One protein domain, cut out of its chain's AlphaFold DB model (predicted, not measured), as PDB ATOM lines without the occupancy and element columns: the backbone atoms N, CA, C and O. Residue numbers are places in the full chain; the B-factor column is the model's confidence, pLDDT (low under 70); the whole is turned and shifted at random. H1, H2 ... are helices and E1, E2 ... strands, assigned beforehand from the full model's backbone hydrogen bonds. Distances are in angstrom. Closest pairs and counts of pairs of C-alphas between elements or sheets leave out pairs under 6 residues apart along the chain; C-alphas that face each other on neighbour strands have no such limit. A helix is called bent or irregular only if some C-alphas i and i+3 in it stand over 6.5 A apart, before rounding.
ATOM      1  N   ARG A   3      83.014 105.394 105.527       78.06
ATOM      2  CA  ARG A   3      82.253 106.036 104.445       78.06
ATOM      3  C   ARG A   3      82.582 107.528 104.324       78.06
ATOM      4  O   ARG A   3      82.612 108.228 105.335       78.06
ATOM      5  N   TYR A   4      82.736 108.021 103.098       73.62
ATOM      6  CA  TYR A   4      82.902 109.447 102.773       73.62
ATOM      7  C   TYR A   4      81.924 109.897 101.649       73.62
ATOM      8  O   TYR A   4      81.215 109.039 101.113       73.62
ATOM      9  N   PRO A   5      81.787 111.204 101.330       71.62
ATOM     10  CA  PRO A   5      80.865 111.707 100.295       71.62
ATOM     11  C   PRO A   5      81.138 111.210  98.864       71.62
ATOM     12  O   PRO A   5      82.292 111.149  98.462       71.62
ATOM     13  N   TRP A   6      80.059 110.995  98.096       68.38
ATOM     14  CA  TRP A   6      80.001 110.904  96.616       68.38
ATOM     15  C   TRP A   6      80.891 109.877  95.865       68.38
ATOM     16  O   TRP A   6      81.763 109.236  96.430       68.38
ATOM     17  N   ASP A   7      80.621 109.692  94.562       47.19
ATOM     18  CA  ASP A   7      81.367 108.853  93.599       47.19
ATOM     19  C   ASP A   7      81.323 109.528  92.209       47.19
ATOM     20  O   ASP A   7      80.386 110.262  91.884       47.19
ATOM     21  N   ARG A   8      82.315 109.265  91.354       42.00
ATOM     22  CA  ARG A   8      82.511 109.888  90.032       42.00
ATOM     23  C   ARG A   8      81.557 109.386  88.938       42.00
ATOM     24  O   ARG A   8      81.666 109.833  87.798       42.00
ATOM     25  N   GLN A   9      80.646 108.454  89.235       38.00
ATOM     26  CA  GLN A   9      79.736 107.860  88.247       38.00
ATOM     27  C   GLN A   9      78.252 107.968  88.639       38.00
ATOM     28  O   GLN A   9      77.689 107.037  89.205       38.00
ATOM     29  N   HIS A  10      77.564 109.035  88.207       38.38
ATOM     30  CA  HIS A  10      76.708 108.946  87.006       38.38
ATOM     31  C   HIS A  10      75.822 110.179  86.719       38.38
ATOM     32  O   HIS A  10      75.363 110.867  87.616       38.38
ATOM     33  N   LYS A  11      75.507 110.316  85.420       34.50
ATOM     34  CA  LYS A  11      74.266 110.829  84.798       34.50
ATOM     35  C   LYS A  11      73.656 112.144  85.314       34.50
ATOM     36  O   LYS A  11      73.073 112.224  86.386       34.50
ATOM     37  N   ILE A  20      77.098 120.125  92.671       48.56
ATOM     38  CA  ILE A  20      78.353 120.197  93.421       48.56
ATOM     39  C   ILE A  20      79.295 119.181  92.781       48.56
ATOM     40  O   ILE A  20      79.337 118.013  93.161       48.56
ATOM     41  N   GLN A  21      79.989 119.625  91.736       48.75
ATOM     42  CA  GLN A  21      81.076 118.861  91.139       48.75
ATOM     43  C   GLN A  21      82.256 118.839  92.128       48.75
ATOM     44  O   GLN A  21      82.491 119.802  92.861       48.75
ATOM     45  N   GLN A  22      82.905 117.680  92.255       55.38
ATOM     46  CA  GLN A  22      83.877 117.419  93.314       55.38
ATOM     47  C   GLN A  22      85.295 117.691  92.805       55.38
ATOM     48  O   GLN A  22      85.739 117.063  91.839       55.38
ATOM     49  N   SER A  23      86.041 118.562  93.490       62.06
ATOM     50  CA  SER A  23      87.451 118.771  93.158       62.06
ATOM     51  C   SER A  23      88.277 117.497  93.438       62.06
ATOM     52  O   SER A  23      88.040 116.804  94.439       62.06
ATOM     53  N   PRO A  24      89.289 117.176  92.608       69.12
ATOM     54  CA  PRO A  24      90.235 116.094  92.905       69.12
ATOM     55  C   PRO A  24      90.965 116.284  94.247       69.12
ATOM     56  O   PRO A  24      91.273 115.308  94.938       69.12
ATOM     57  N   ASP A  25      91.195 117.542  94.625       74.38
ATOM     58  CA  ASP A  25      91.890 117.993  95.835       74.38
ATOM     59  C   ASP A  25      91.098 117.676  97.122       74.38
ATOM     60  O   ASP A  25      91.685 117.421  98.179       74.38
ATOM     61  N   SER A  26      89.765 117.663  97.049       80.56
ATOM     62  CA  SER A  26      88.901 117.266  98.168       80.56
ATOM     63  C   SER A  26      88.656 115.761  98.225       80.56
ATOM     64  O   SER A  26      88.696 115.203  99.318       80.56
ATOM     65  N   GLU A  27      88.500 115.071  97.088       81.38
ATOM     66  CA  GLU A  27      88.386 113.598  97.063       81.38
ATOM     67  C   GLU A  27      89.609 112.925  97.701       81.38
ATOM     68  O   GLU A  27      89.489 112.070  98.579       81.38
ATOM     69  N   THR A  28      90.810 113.365  97.324       87.44
ATOM     70  CA  THR A  28      92.069 112.881  97.918       87.44
ATOM     71  C   THR A  28      92.166 113.167  99.421       87.44
ATOM     72  O   THR A  28      92.701 112.349 100.170       87.44
ATOM     73  N   THR A  29      91.590 114.277  99.891       90.06
ATOM     74  CA  THR A  29      91.533 114.630 101.319       90.06
ATOM     75  C   THR A  29      90.527 113.757 102.089       90.06
ATOM     76  O   THR A  29      90.842 113.285 103.184       90.06
ATOM     77  N   PHE A  30      89.364 113.439 101.509       90.38
ATOM     78  CA  PHE A  30      88.422 112.467 102.082       90.38
ATOM     79  C   PHE A  30      89.022 111.056 102.157       90.38
ATOM     80  O   PHE A  30      88.939 110.410 103.207       90.38
ATOM     81  N   GLN A  31      89.692 110.598 101.095       90.38
ATOM     82  CA  GLN A  31      90.395 109.310 101.075       90.38
ATOM     83  C   GLN A  31      91.543 109.253 102.096       90.38
ATOM     84  O   GLN A  31      91.748 108.211 102.725       90.38
ATOM     85  N   MET A  32      92.270 110.358 102.317       92.75
ATOM     86  CA  MET A  32      93.280 110.450 103.378       92.75
ATOM     87  C   MET A  32      92.655 110.206 104.757       92.75
ATOM     88  O   MET A  32      93.140 109.352 105.499       92.75
ATOM     89  N   LEU A  33      91.580 110.924 105.089       94.31
ATOM     90  CA  LEU A  33      90.921 110.837 106.396       94.31
ATOM     91  C   LEU A  33      90.259 109.470 106.628       94.31
ATOM     92  O   LEU A  33      90.459 108.862 107.680       94.31
ATOM     93  N   ALA A  34      89.535 108.940 105.638       93.12
ATOM     94  CA  ALA A  34      88.957 107.598 105.716       93.12
ATOM     95  C   ALA A  34      90.049 106.521 105.853       93.12
ATOM     96  O   ALA A  34      89.969 105.665 106.735       93.12
ATOM     97  N   GLY A  35      91.113 106.609 105.050       93.12
ATOM     98  CA  GLY A  35      92.252 105.696 105.117       93.12
ATOM     99  C   GLY A  35      93.033 105.778 106.433       93.12
ATOM    100  O   GLY A  35      93.543 104.760 106.898       93.12
ATOM    101  N   ALA A  36      93.118 106.953 107.064       94.44
ATOM    102  CA  ALA A  36      93.739 107.120 108.379       94.44
ATOM    103  C   ALA A  36      92.962 106.400 109.494       94.44
ATOM    104  O   ALA A  36      93.572 105.916 110.447       94.44
ATOM    105  N   TYR A  37      91.639 106.266 109.348       95.19
ATOM    106  CA  TYR A  37      90.809 105.465 110.246       95.19
ATOM    107  C   TYR A  37      90.929 103.959 109.957       95.19
ATOM    108  O   TYR A  37      91.079 103.155 110.877       95.19
ATOM    109  N   THR A  38      90.864 103.538 108.688       93.62
ATOM    110  CA  THR A  38      90.735 102.107 108.346       93.62
ATOM    111  C   THR A  38      92.044 101.331 108.418       93.62
ATOM    112  O   THR A  38      92.032 100.194 108.886       93.62
ATOM    113  N   LYS A  39      93.172 101.925 108.001       93.12
ATOM    114  CA  LYS A  39      94.489 101.260 107.958       93.12
ATOM    115  C   LYS A  39      94.945 100.667 109.303       93.12
ATOM    116  O   LYS A  39      95.420  99.534 109.277       93.12
ATOM    117  N   PRO A  40      94.819 101.349 110.461       93.94
ATOM    118  CA  PRO A  40      95.190 100.762 111.752       93.94
ATOM    119  C   PRO A  40      94.123  99.838 112.366       93.94
ATOM    120  O   PRO A  40      94.409  99.190 113.371       93.94
ATOM    121  N   HIS A  41      92.904  99.772 111.818       92.94
ATOM    122  CA  HIS A  41      91.829  98.971 112.408       92.94
ATOM    123  C   HIS A  41      92.049  97.470 112.130       92.94
ATOM    124  O   HIS A  41      92.180  97.102 110.957       92.94
ATOM    125  N   PRO A  42      91.982  96.567 113.134       89.38
ATOM    126  CA  PRO A  42      92.262  95.138 112.951       89.38
ATOM    127  C   PRO A  42      91.464  94.467 111.821       89.38
ATOM    128  O   PRO A  42      92.051  93.845 110.940       89.38
ATOM    129  N   SER A  43      90.135  94.633 111.806       86.25
ATOM    130  CA  SER A  43      89.261  94.084 110.758       86.25
ATOM    131  C   SER A  43      89.129  94.967 109.508       86.25
ATOM    132  O   SER A  43      89.321  94.466 108.405       86.25
ATOM    133  N   MET A  44      88.823  96.271 109.635       88.44
ATOM    134  CA  MET A  44      88.538  97.109 108.454       88.44
ATOM    135  C   MET A  44      89.711  97.176 107.464       88.44
ATOM    136  O   MET A  44      89.472  97.202 106.261       88.44
ATOM    137  N   SER A  45      90.960  97.150 107.941       88.81
ATOM    138  CA  SER A  45      92.161  97.154 107.088       88.81
ATOM    139  C   SER A  45      92.219  95.994 106.080       88.81
ATOM    140  O   SER A  45      92.796  96.158 105.007       88.81
ATOM    141  N   GLN A  46      91.578  94.857 106.380       85.56
ATOM    142  CA  GLN A  46      91.519  93.678 105.504       85.56
ATOM    143  C   GLN A  46      90.564  93.858 104.311       85.56
ATOM    144  O   GLN A  46      90.568  93.052 103.384       85.56
ATOM    145  N   GLY A  47      89.705  94.881 104.339       78.00
ATOM    146  CA  GLY A  47      88.709  95.188 103.309       78.00
ATOM    147  C   GLY A  47      87.500  94.246 103.244       78.00
ATOM    148  O   GLY A  47      86.414  94.691 102.884       78.00
ATOM    149  N   HIS A  48      87.638  92.984 103.652       72.19
ATOM    150  CA  HIS A  48      86.517  92.065 103.854       72.19
ATOM    151  C   HIS A  48      86.098  92.075 105.328       72.19
ATOM    152  O   HIS A  48      86.928  91.838 106.206       72.19
ATOM    153  N   ASP A  49      84.819  92.323 105.616       65.94
ATOM    154  CA  ASP A  49      84.296  92.251 106.984       65.94
ATOM    155  C   ASP A  49      83.686  90.877 107.313       65.94
ATOM    156  O   ASP A  49      83.467  90.032 106.442       65.94
ATOM    157  N   SER A  50      83.403  90.637 108.594       66.62
ATOM    158  CA  SER A  50      82.718  89.431 109.085       66.62
ATOM    159  C   SER A  50      81.207  89.431 108.795       66.62
ATOM    160  O   SER A  50      80.453  88.713 109.449       66.62
ATOM    161  N   CYS A  51      80.754  90.287 107.879       73.38
ATOM    162  CA  CYS A  51      79.365  90.723 107.733       73.38
ATOM    163  C   CYS A  51      78.858  90.553 106.289       73.38
ATOM    164  O   CYS A  51      77.692  90.817 106.003       73.38
ATOM    165  N   GLY A  52      79.718  90.045 105.396       74.12
ATOM    166  CA  GLY A  52      79.395  89.722 104.008       74.12
ATOM    167  C   GLY A  52      79.680  90.849 103.017       74.12
ATOM    168  O   GLY A  52      79.208  90.778 101.881       74.12
ATOM    169  N   HIS A  53      80.426  91.885 103.411       80.38
ATOM    170  CA  HIS A  53      80.767  93.001 102.535       80.38
ATOM    171  C   HIS A  53      82.267  93.079 102.222       80.38
ATOM    172  O   HIS A  53      83.128  92.675 103.005       80.38
ATOM    173  N   ASN A  54      82.565  93.639 101.048       82.88
ATOM    174  CA  ASN A  54      83.912  93.864 100.538       82.88
ATOM    175  C   ASN A  54      84.076  95.351 100.186       82.88
ATOM    176  O   ASN A  54      83.476  95.839  99.228       82.88
ATOM    177  N   PHE A  55      84.889  96.054 100.969       84.75
ATOM    178  CA  PHE A  55      85.230  97.464 100.819       84.75
ATOM    179  C   PHE A  55      86.761  97.583 100.726       84.75
ATOM    180  O   PHE A  55      87.429  97.561 101.760       84.75
ATOM    181  N   PRO A  56      87.359  97.673  99.524       81.44
ATOM    182  CA  PRO A  56      88.814  97.718  99.363       81.44
ATOM    183  C   PRO A  56      89.490  98.798 100.231       81.44
ATOM    184  O   PRO A  56      89.078  99.955 100.249       81.44
ATOM    185  N   GLY A  57      90.515  98.416 101.000       82.00
ATOM    186  CA  GLY A  57      91.169  99.308 101.974       82.00
ATOM    187  C   GLY A  57      90.304  99.686 103.191       82.00
ATOM    188  O   GLY A  57      90.648 100.609 103.931       82.00
ATOM    189  N   GLY A  58      89.172  99.007 103.392       85.88
ATOM    190  CA  GLY A  58      88.223  99.233 104.482       85.88
ATOM    191  C   GLY A  58      87.302 100.437 104.303       85.88
ATOM    192  O   GLY A  58      86.558 100.752 105.235       85.88
ATOM    193  N   MET A  59      87.361 101.120 103.157       87.81
ATOM    194  CA  MET A  59      86.691 102.399 102.911       87.81
ATOM    195  C   MET A  59      85.823 102.377 101.649       87.81
ATOM    196  O   MET A  59      86.039 101.562 100.751       87.81
ATOM    197  N   THR A  60      84.825 103.260 101.578       85.00
ATOM    198  CA  THR A  60      83.937 103.363 100.414       85.00
ATOM    199  C   THR A  60      83.346 104.761 100.233       85.00
ATOM    200  O   THR A  60      83.075 105.479 101.201       85.00
ATOM    201  N   ALA A  61      83.108 105.110  98.974       80.12
ATOM    202  CA  ALA A  61      82.293 106.240  98.564       80.12
ATOM    203  C   ALA A  61      80.819 106.000  98.945       80.12
ATOM    204  O   ALA A  61      80.272 104.908  98.771       80.12
ATOM    205  N   GLY A  62      80.148 107.012  99.495       74.19
ATOM    206  CA  GLY A  62      78.838 106.840 100.130       74.19
ATOM    207  C   GLY A  62      77.732 106.366  99.191       74.19
ATOM    208  O   GLY A  62      76.909 105.527  99.570       74.19
ATOM    209  N   THR A  63      77.742 106.859  97.956       67.81
ATOM    210  CA  THR A  63      76.831 106.456  96.876       67.81
ATOM    211  C   THR A  63      77.054 105.023  96.403       67.81
ATOM    212  O   THR A  63      76.098 104.385  95.973       67.81
ATOM    213  N   SER A  64      78.274 104.492  96.530       71.62
ATOM    214  CA  SER A  64      78.658 103.150  96.069       71.62
ATOM    215  C   SER A  64      78.214 102.028  97.025       71.62
ATOM    216  O   SER A  64      78.329 100.853  96.681       71.62
ATOM    217  N   TRP A  65      77.684 102.372  98.209       69.00
ATOM    218  CA  TRP A  65      77.119 101.422  99.181       69.00
ATOM    219  C   TRP A  65      75.645 101.691  99.514       69.00
ATOM    220  O   TRP A  65      74.823 100.781  99.436       69.00
ATOM    221  N   LEU A  66      75.295 102.929  99.881       66.06
ATOM    222  CA  LEU A  66      73.929 103.311 100.251       66.06
ATOM    223  C   LEU A  66      73.632 104.728  99.750       66.06
ATOM    224  O   LEU A  66      73.939 105.721 100.426       66.06
ATOM    225  N   PHE A  67      73.023 104.794  98.566       62.38
ATOM    226  CA  PHE A  67      72.563 106.028  97.938       62.38
ATOM    227  C   PHE A  67      71.498 106.727  98.798       62.38
ATOM    228  O   PHE A  67      70.429 106.180  99.058       62.38
ATOM    229  N   SER A  68      71.791 107.965  99.191       63.03
ATOM    230  CA  SER A  68      70.819 108.947  99.670       63.03
ATOM    231  C   SER A  68      71.079 110.234  98.899       63.03
ATOM    232  O   SER A  68      72.236 110.601  98.717       63.03
ATOM    233  N   ALA A  69      70.026 110.926  98.464       56.53
ATOM    234  CA  ALA A  69      70.162 112.216  97.781       56.53
ATOM    235  C   ALA A  69      70.551 113.365  98.735       56.53
ATOM    236  O   ALA A  69      70.916 114.446  98.282       56.53
ATOM    237  N   GLN A  70      70.436 113.139 100.048       65.38
ATOM    238  CA  GLN A  70      70.775 114.078 101.115       65.38
ATOM    239  C   GLN A  70      71.355 113.266 102.282       65.38
ATOM    240  O   GLN A  70      70.607 112.606 103.010       65.38
ATOM    241  N   SER A  71      72.679 113.237 102.451       76.44
ATOM    242  CA  SER A  71      73.305 112.709 103.670       76.44
ATOM    243  C   SER A  71      74.056 113.806 104.420       76.44
ATOM    244  O   SER A  71      74.526 114.777 103.831       76.44
ATOM    245  N   LEU A  72      74.182 113.641 105.740       82.44
ATOM    246  CA  LEU A  72      74.871 114.602 106.605       82.44
ATOM    247  C   LEU A  72      76.341 114.808 106.196       82.44
ATOM    248  O   LEU A  72      76.865 115.903 106.352       82.44
ATOM    249  N   LEU A  73      76.990 113.780 105.633       82.81
ATOM    250  CA  LEU A  73      78.356 113.884 105.110       82.81
ATOM    251  C   LEU A  73      78.442 114.895 103.959       82.81
ATOM    252  O   LEU A  73      79.411 115.644 103.856       82.81
ATOM    253  N   ASP A  74      77.416 114.907 103.109       77.69
ATOM    254  CA  ASP A  74      77.372 115.719 101.902       77.69
ATOM    255  C   ASP A  74      76.996 117.169 102.232       77.69
ATOM    256  O   ASP A  74      77.630 118.095 101.730       77.69
ATOM    257  N   ASP A  75      76.017 117.374 103.122       80.19
ATOM    258  CA  ASP A  75      75.590 118.703 103.584       80.19
ATOM    259  C   ASP A  75      76.663 119.400 104.439       80.19
ATOM    260  O   ASP A  75      76.973 120.568 104.206       80.19
ATOM    261  N   MET A  76      77.333 118.683 105.351       83.44
ATOM    262  CA  MET A  76      78.443 119.256 106.128       83.44
ATOM    263  C   MET A  76      79.591 119.747 105.235       83.44
ATOM    264  O   MET A  76      80.235 120.746 105.562       83.44
ATOM    265  N   PHE A  77      79.830 119.107 104.087       79.69
ATOM    266  CA  PHE A  77      80.788 119.622 103.110       79.69
ATOM    267  C   PHE A  77      80.192 120.753 102.258       79.69
ATOM    268  O   PHE A  77      80.784 121.826 102.163       79.69
ATOM    269  N   ALA A  78      78.999 120.576 101.689       74.00
ATOM    270  CA  ALA A  78      78.350 121.563 100.825       74.00
ATOM    271  C   ALA A  78      78.091 122.909 101.527       74.00
ATOM    272  O   ALA A  78      78.480 123.962 101.019       74.00
ATOM    273  N   SER A  79      77.461 122.866 102.700       73.25
ATOM    274  CA  SER A  79      76.971 124.027 103.449       73.25
ATOM    275  C   SER A  79      78.002 124.589 104.434       73.25
ATOM    276  O   SER A  79      77.966 125.780 104.749       73.25
ATOM    277  N   HIS A  80      78.937 123.757 104.914       78.50
ATOM    278  CA  HIS A  80      79.889 124.122 105.976       78.50
ATOM    279  C   HIS A  80      81.362 123.789 105.670       78.50
ATOM    280  O   HIS A  80      82.208 123.935 106.552       78.50
ATOM    281  N   GLN A  81      81.687 123.344 104.446       78.31
ATOM    282  CA  GLN A  81      83.047 123.008 103.973       78.31
ATOM    283  C   GLN A  81      83.830 122.074 104.926       78.31
ATOM    284  O   GLN A  81      85.061 122.089 104.984       78.31
ATOM    285  N   THR A  82      83.106 121.257 105.695       84.69
ATOM    286  CA  THR A  82      83.638 120.412 106.766       84.69
ATOM    287  C   THR A  82      83.889 119.001 106.243       84.69
ATOM    288  O   THR A  82      82.968 118.321 105.791       84.69
ATOM    289  N   PHE A  83      85.135 118.532 106.335       87.62
ATOM    290  CA  PHE A  83      85.514 117.168 105.960       87.62
ATOM    291  C   PHE A  83      84.992 116.146 106.984       87.62
ATOM    292  O   PHE A  83      85.659 115.831 107.970       87.62
ATOM    293  N   MET A  84      83.784 115.627 106.751       88.81
ATOM    294  CA  MET A  84      83.155 114.601 107.585       88.81
ATOM    295  C   MET A  84      83.333 113.189 106.999       88.81
ATOM    296  O   MET A  84      83.227 112.979 105.794       88.81
ATOM    297  N   VAL A  85      83.563 112.203 107.870       89.88
ATOM    298  CA  VAL A  85      83.710 110.778 107.528       89.88
ATOM    299  C   VAL A  85      82.902 109.946 108.532       89.88
ATOM    300  O   VAL A  85      82.950 110.215 109.731       89.88
ATOM    301  N   ALA A  86      82.159 108.939 108.064       89.62
ATOM    302  CA  ALA A  86      81.354 108.051 108.908       89.62
ATOM    303  C   ALA A  86      82.022 106.678 109.088       89.62
ATOM    304  O   ALA A  86      82.081 105.870 108.159       89.62
ATOM    305  N   ALA A  87      82.489 106.389 110.303       89.50
ATOM    306  CA  ALA A  87      83.036 105.085 110.667       89.50
ATOM    307  C   ALA A  87      81.933 104.122 111.143       89.50
ATOM    308  O   ALA A  87      81.304 104.328 112.181       89.50
ATOM    309  N   HIS A  88      81.731 103.027 110.412       87.56
ATOM    310  CA  HIS A  88      80.869 101.917 110.818       87.56
ATOM    311  C   HIS A  88      81.688 100.935 111.667       87.56
ATOM    312  O   HIS A  88      82.354 100.045 111.127       87.56
ATOM    313  N   VAL A  89      81.670 101.162 112.988       88.19
ATOM    314  CA  VAL A  89      82.526 100.511 114.006       88.19
ATOM    315  C   VAL A  89      82.139  99.067 114.354       88.19
ATOM    316  O   VAL A  89      82.948  98.328 114.904       88.19
ATOM    317  N   THR A  90      80.911  98.654 114.038       85.06
ATOM    318  CA  THR A  90      80.402  97.281 114.183       85.06
ATOM    319  C   THR A  90      79.302  97.025 113.150       85.06
ATOM    320  O   THR A  90      78.729  97.973 112.608       85.06
ATOM    321  N   CYS A  91      79.007  95.755 112.874       81.62
ATOM    322  CA  CYS A  91      77.939  95.336 111.961       81.62
ATOM    323  C   CYS A  91      76.623  94.992 112.673       81.62
ATOM    324  O   CYS A  91      75.576  94.918 112.032       81.62
ATOM    325  N   CYS A  92      76.655  94.764 113.986       81.81
ATOM    326  CA  CYS A  92      75.455  94.478 114.764       81.81
ATOM    327  C   CYS A  92      74.809  95.796 115.206       81.81
ATOM    328  O   CYS A  92      75.446  96.609 115.873       81.81
ATOM    329  N   THR A  93      73.532  96.001 114.872       80.31
ATOM    330  CA  THR A  93      72.764  97.200 115.264       80.31
ATOM    331  C   THR A  93      72.535  97.309 116.775       80.31
ATOM    332  O   THR A  93      72.277  98.399 117.279       80.31
ATOM    333  N   ALA A  94      72.675  96.198 117.501       84.19
ATOM    334  CA  ALA A  94      72.827  96.141 118.948       84.19
ATOM    335  C   ALA A  94      73.924  95.120 119.300       84.19
ATOM    336  O   ALA A  94      74.014  94.068 118.667       84.19
ATOM    337  N   VAL A  95      74.744  95.427 120.306       87.94
ATOM    338  CA  VAL A  95      75.839  94.578 120.820       87.94
ATOM    339  C   VAL A  95      75.660  94.348 122.320       87.94
ATOM    340  O   VAL A  95      75.000  95.154 122.985       87.94
ATOM    341  N   ALA A  96      76.228  93.277 122.882       91.56
ATOM    342  CA  ALA A  96      76.157  93.075 124.324       91.56
ATOM    343  C   ALA A  96      77.103  94.050 125.045       91.56
ATOM    344  O   ALA A  96      78.167  94.408 124.541       91.56
ATOM    345  N   ALA A  97      76.751  94.451 126.270       92.19
ATOM    346  CA  ALA A  97      77.566  95.386 127.054       92.19
ATOM    347  C   ALA A  97      78.996  94.872 127.331       92.19
ATOM    348  O   ALA A  97      79.909  95.671 127.531       92.19
ATOM    349  N   ALA A  98      79.199  93.548 127.302       94.75
ATOM    350  CA  ALA A  98      80.504  92.904 127.436       94.75
ATOM    351  C   ALA A  98      81.414  93.072 126.202       94.75
ATOM    352  O   ALA A  98      82.633  93.002 126.347       94.75
ATOM    353  N   ASP A  99      80.851  93.329 125.015       90.81
ATOM    354  CA  ASP A  99      81.603  93.439 123.754       90.81
ATOM    355  C   ASP A  99      82.143  94.862 123.525       90.81
ATOM    356  O   ASP A  99      83.167  95.060 122.866       90.81
ATOM    357  N   ILE A 100      81.476  95.868 124.103       91.12
ATOM    358  CA  ILE A 100      81.784  97.298 123.932       91.12
ATOM    359  C   ILE A 100      83.262  97.638 124.232       91.12
ATOM    360  O   ILE A 100      83.853  98.365 123.431       91.12
ATOM    361  N   PRO A 101      83.915  97.120 125.297       94.94
ATOM    362  CA  PRO A 101      85.333  97.392 125.554       94.94
ATOM    363  C   PRO A 101      86.274  96.879 124.455       94.94
ATOM    364  O   PRO A 101      87.311  97.494 124.209       94.94
ATOM    365  N   PHE A 102      85.920  95.782 123.777       91.06
ATOM    366  CA  PHE A 102      86.706  95.231 122.670       91.06
ATOM    367  C   PHE A 102      86.514  96.064 121.399       91.06
ATOM    368  O   PHE A 102      87.499  96.474 120.791       91.06
ATOM    369  N   ILE A 103      85.269  96.429 121.073       90.75
ATOM    370  CA  ILE A 103      84.956  97.334 119.951       90.75
ATOM    371  C   ILE A 103      85.663  98.688 120.137       90.75
ATOM    372  O   ILE A 103      86.263  99.212 119.197       90.75
ATOM    373  N   TYR A 104      85.657  99.240 121.355       92.75
ATOM    374  CA  TYR A 104      86.392 100.465 121.682       92.75
ATOM    375  C   TYR A 104      87.905 100.303 121.483       92.75
ATOM    376  O   TYR A 104      88.532 101.156 120.858       92.75
ATOM    377  N   LYS A 105      88.491  99.200 121.968       94.25
ATOM    378  CA  LYS A 105      89.925  98.907 121.821       94.25
ATOM    379  C   LYS A 105      90.348  98.813 120.351       94.25
ATOM    380  O   LYS A 105      91.371  99.392 119.992       94.25
ATOM    381  N   ASP A 106      89.566  98.135 119.515       91.88
ATOM    382  CA  ASP A 106      89.869  97.955 118.088       91.88
ATOM    383  C   ASP A 106      89.795  99.274 117.300       91.88
ATOM    384  O   ASP A 106      90.578  99.489 116.374       91.88
ATOM    385  N   ASN A 107      88.911 100.193 117.707       94.00
ATOM    386  CA  ASN A 107      88.759 101.515 117.090       94.00
ATOM    387  C   ASN A 107      89.654 102.602 117.727       94.00
ATOM    388  O   ASN A 107      89.763 103.698 117.176       94.00
ATOM    389  N   LEU A 108      90.323 102.339 118.859       95.25
ATOM    390  CA  LEU A 108      91.128 103.340 119.578       95.25
ATOM    391  C   LEU A 108      92.275 103.893 118.720       95.25
ATOM    392  O   LEU A 108      92.441 105.109 118.623       95.25
ATOM    393  N   GLN A 109      93.046 103.023 118.061       96.00
ATOM    394  CA  GLN A 109      94.149 103.476 117.206       96.00
ATOM    395  C   GLN A 109      93.638 104.175 115.936       96.00
ATOM    396  O   GLN A 109      94.249 105.145 115.492       96.00
ATOM    397  N   SER A 110      92.491 103.752 115.396       95.44
ATOM    398  CA  SER A 110      91.803 104.428 114.288       95.44
ATOM    399  C   SER A 110      91.379 105.851 114.632       95.44
ATOM    400  O   SER A 110      91.594 106.763 113.837       95.44
ATOM    401  N   LEU A 111      90.834 106.065 115.833       95.00
ATOM    402  CA  LEU A 111      90.478 107.394 116.334       95.00
ATOM    403  C   LEU A 111      91.721 108.281 116.492       95.00
ATOM    404  O   LEU A 111      91.716 109.422 116.035       95.00
ATOM    405  N   LEU A 112      92.805 107.758 117.076       95.62
ATOM    406  CA  LEU A 112      94.061 108.503 117.236       95.62
ATOM    407  C   LEU A 112      94.699 108.868 115.886       95.62
ATOM    408  O   LEU A 112      95.108 110.012 115.695       95.62
ATOM    409  N   SER A 113      94.743 107.938 114.931       95.00
ATOM    410  CA  SER A 113      95.318 108.187 113.604       95.00
ATOM    411  C   SER A 113      94.439 109.086 112.727       95.00
ATOM    412  O   SER A 113      94.977 109.892 111.970       95.00
ATOM    413  N   PHE A 114      93.111 109.045 112.874       94.81
ATOM    414  CA  PHE A 114      92.208 110.032 112.269       94.81
ATOM    415  C   PHE A 114      92.447 111.443 112.833       94.81
ATOM    416  O   PHE A 114      92.570 112.398 112.068       94.81
ATOM    417  N   LEU A 115      92.590 111.581 114.158       93.06
ATOM    418  CA  LEU A 115      92.905 112.865 114.798       93.06
ATOM    419  C   LEU A 115      94.268 113.411 114.339       93.06
ATOM    420  O   LEU A 115      94.366 114.597 114.033       93.06
ATOM    421  N   GLN A 116      95.285 112.557 114.199       92.94
ATOM    422  CA  GLN A 116      96.583 112.934 113.622       92.94
ATOM    423  C   GLN A 116      96.454 113.388 112.159       92.94
ATOM    424  O   GLN A 116      96.985 114.432 111.795       92.94
ATOM    425  N   ALA A 117      95.698 112.667 111.323       93.31
ATOM    426  CA  ALA A 117      95.462 113.070 109.934       93.31
ATOM    427  C   ALA A 117      94.683 114.394 109.817       93.31
ATOM    428  O   ALA A 117      94.923 115.164 108.892       93.31
ATOM    429  N   SER A 118      93.804 114.709 110.775       91.88
ATOM    430  CA  SER A 118      93.077 115.986 110.811       91.88
ATOM    431  C   SER A 118      93.953 117.207 111.146       91.88
ATOM    432  O   SER A 118      93.521 118.340 110.936       91.88
ATOM    433  N   GLN A 119      95.187 116.989 111.624       91.62
ATOM    434  CA  GLN A 119      96.202 118.033 111.834       91.62
ATOM    435  C   GLN A 119      97.032 118.324 110.569       91.62
ATOM    436  O   GLN A 119      97.766 119.309 110.534       91.62
ATOM    437  N   GLN A 120      96.917 117.502 109.518       94.38
ATOM    438  CA  GLN A 120      97.562 117.769 108.233       94.38
ATOM    439  C   GLN A 120      96.707 118.749 107.419       94.38
ATOM    440  O   GLN A 120      95.636 118.403 106.914       94.38
TER     441      GLN A 120
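What this domain is: This is residues 3 to 11 and 20 to 120 of the 664 residues of the protein "CPD" of Bugula neritina (UniProt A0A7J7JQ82). Two longer helices, H1 and H3, run opposite ways and overlap side by side over part of their lengths, the last part of H1 beside the later part of H3. Beyond one side of this pair the chain winds in long loops that hold a three-residue strand, E1, and a small helix, H2, which touches no helix; residues 81 to 99 lead from H2 to the beginning of H3. The printed part has 110 residues with three named helices and one named strand, in the order H1, E1, H2, H3; under half of the residues are in named elements, and the class is mostly helix. The whole is compact, with a radius of gyration of the C-alphas of 14.5 A, and spans 44 by 31 by 23 A.

Where its parts are: Start at C-alpha 3, at (82.253, 106.036, 104.445); residues 3 to 11 hold no named element. After the cut, find C-alpha 24 at (90.235, 116.094, 92.905), where H1 begins; it covers residues 24 to 38, 20.8 A from first to last C-alpha. E1 follows at residues 59 to 61. Then look for H2, residues 72 to 80, 10.8 A long from first to last C-alpha. H3 covers residues 100 to 117, 25.1 A, and ends with C-alpha 117 at (95.462, 113.070, 109.934). H3 is irregular, with C-alphas 106 and 109 at 7.0 A and a kink of 38 degrees near residue 107.

How they stand to each other: Begin at Tyr 37 and Ser 110, whose C-alphas, 4.3 A apart, are the closest of H1 and H3. These helices touch through residues 32 to 38 of H1 and 109 to 117 of H3 alone. They run opposite ways at a shallow tilt of 34.5 degrees, only just short of steep. Look next at Ala 34 and Met 59, the closest C-alphas of H1 and E1, at 6.3 A. E1 pairs with no named strand, and it is apart from H3 and from H2. H2 is apart from H1 and from H3. In H2 every O i to N i+4 pair is within hydrogen-bond range; in H1 10 of 11 are, and in H3 12 of 14.

The domain as a whole: The two C-alphas farthest apart are those of Lys 11 and Ala 98, 46.7 A. Residues 12 to 19 are not printed, and C-alphas 11 and 20 are 13.4 A apart across this cut. The links from H1 to E1, 20 residues, and from H2 to H3, 19 residues, are long; that from E1 to H2, 10 residues, is short. In the B-factor column you will find a mean pLDDT of 81.2 for the printed part, with values under 70 at residues 6 to 11, 20 to 24, 49 to 50, 63 and 65 to 70.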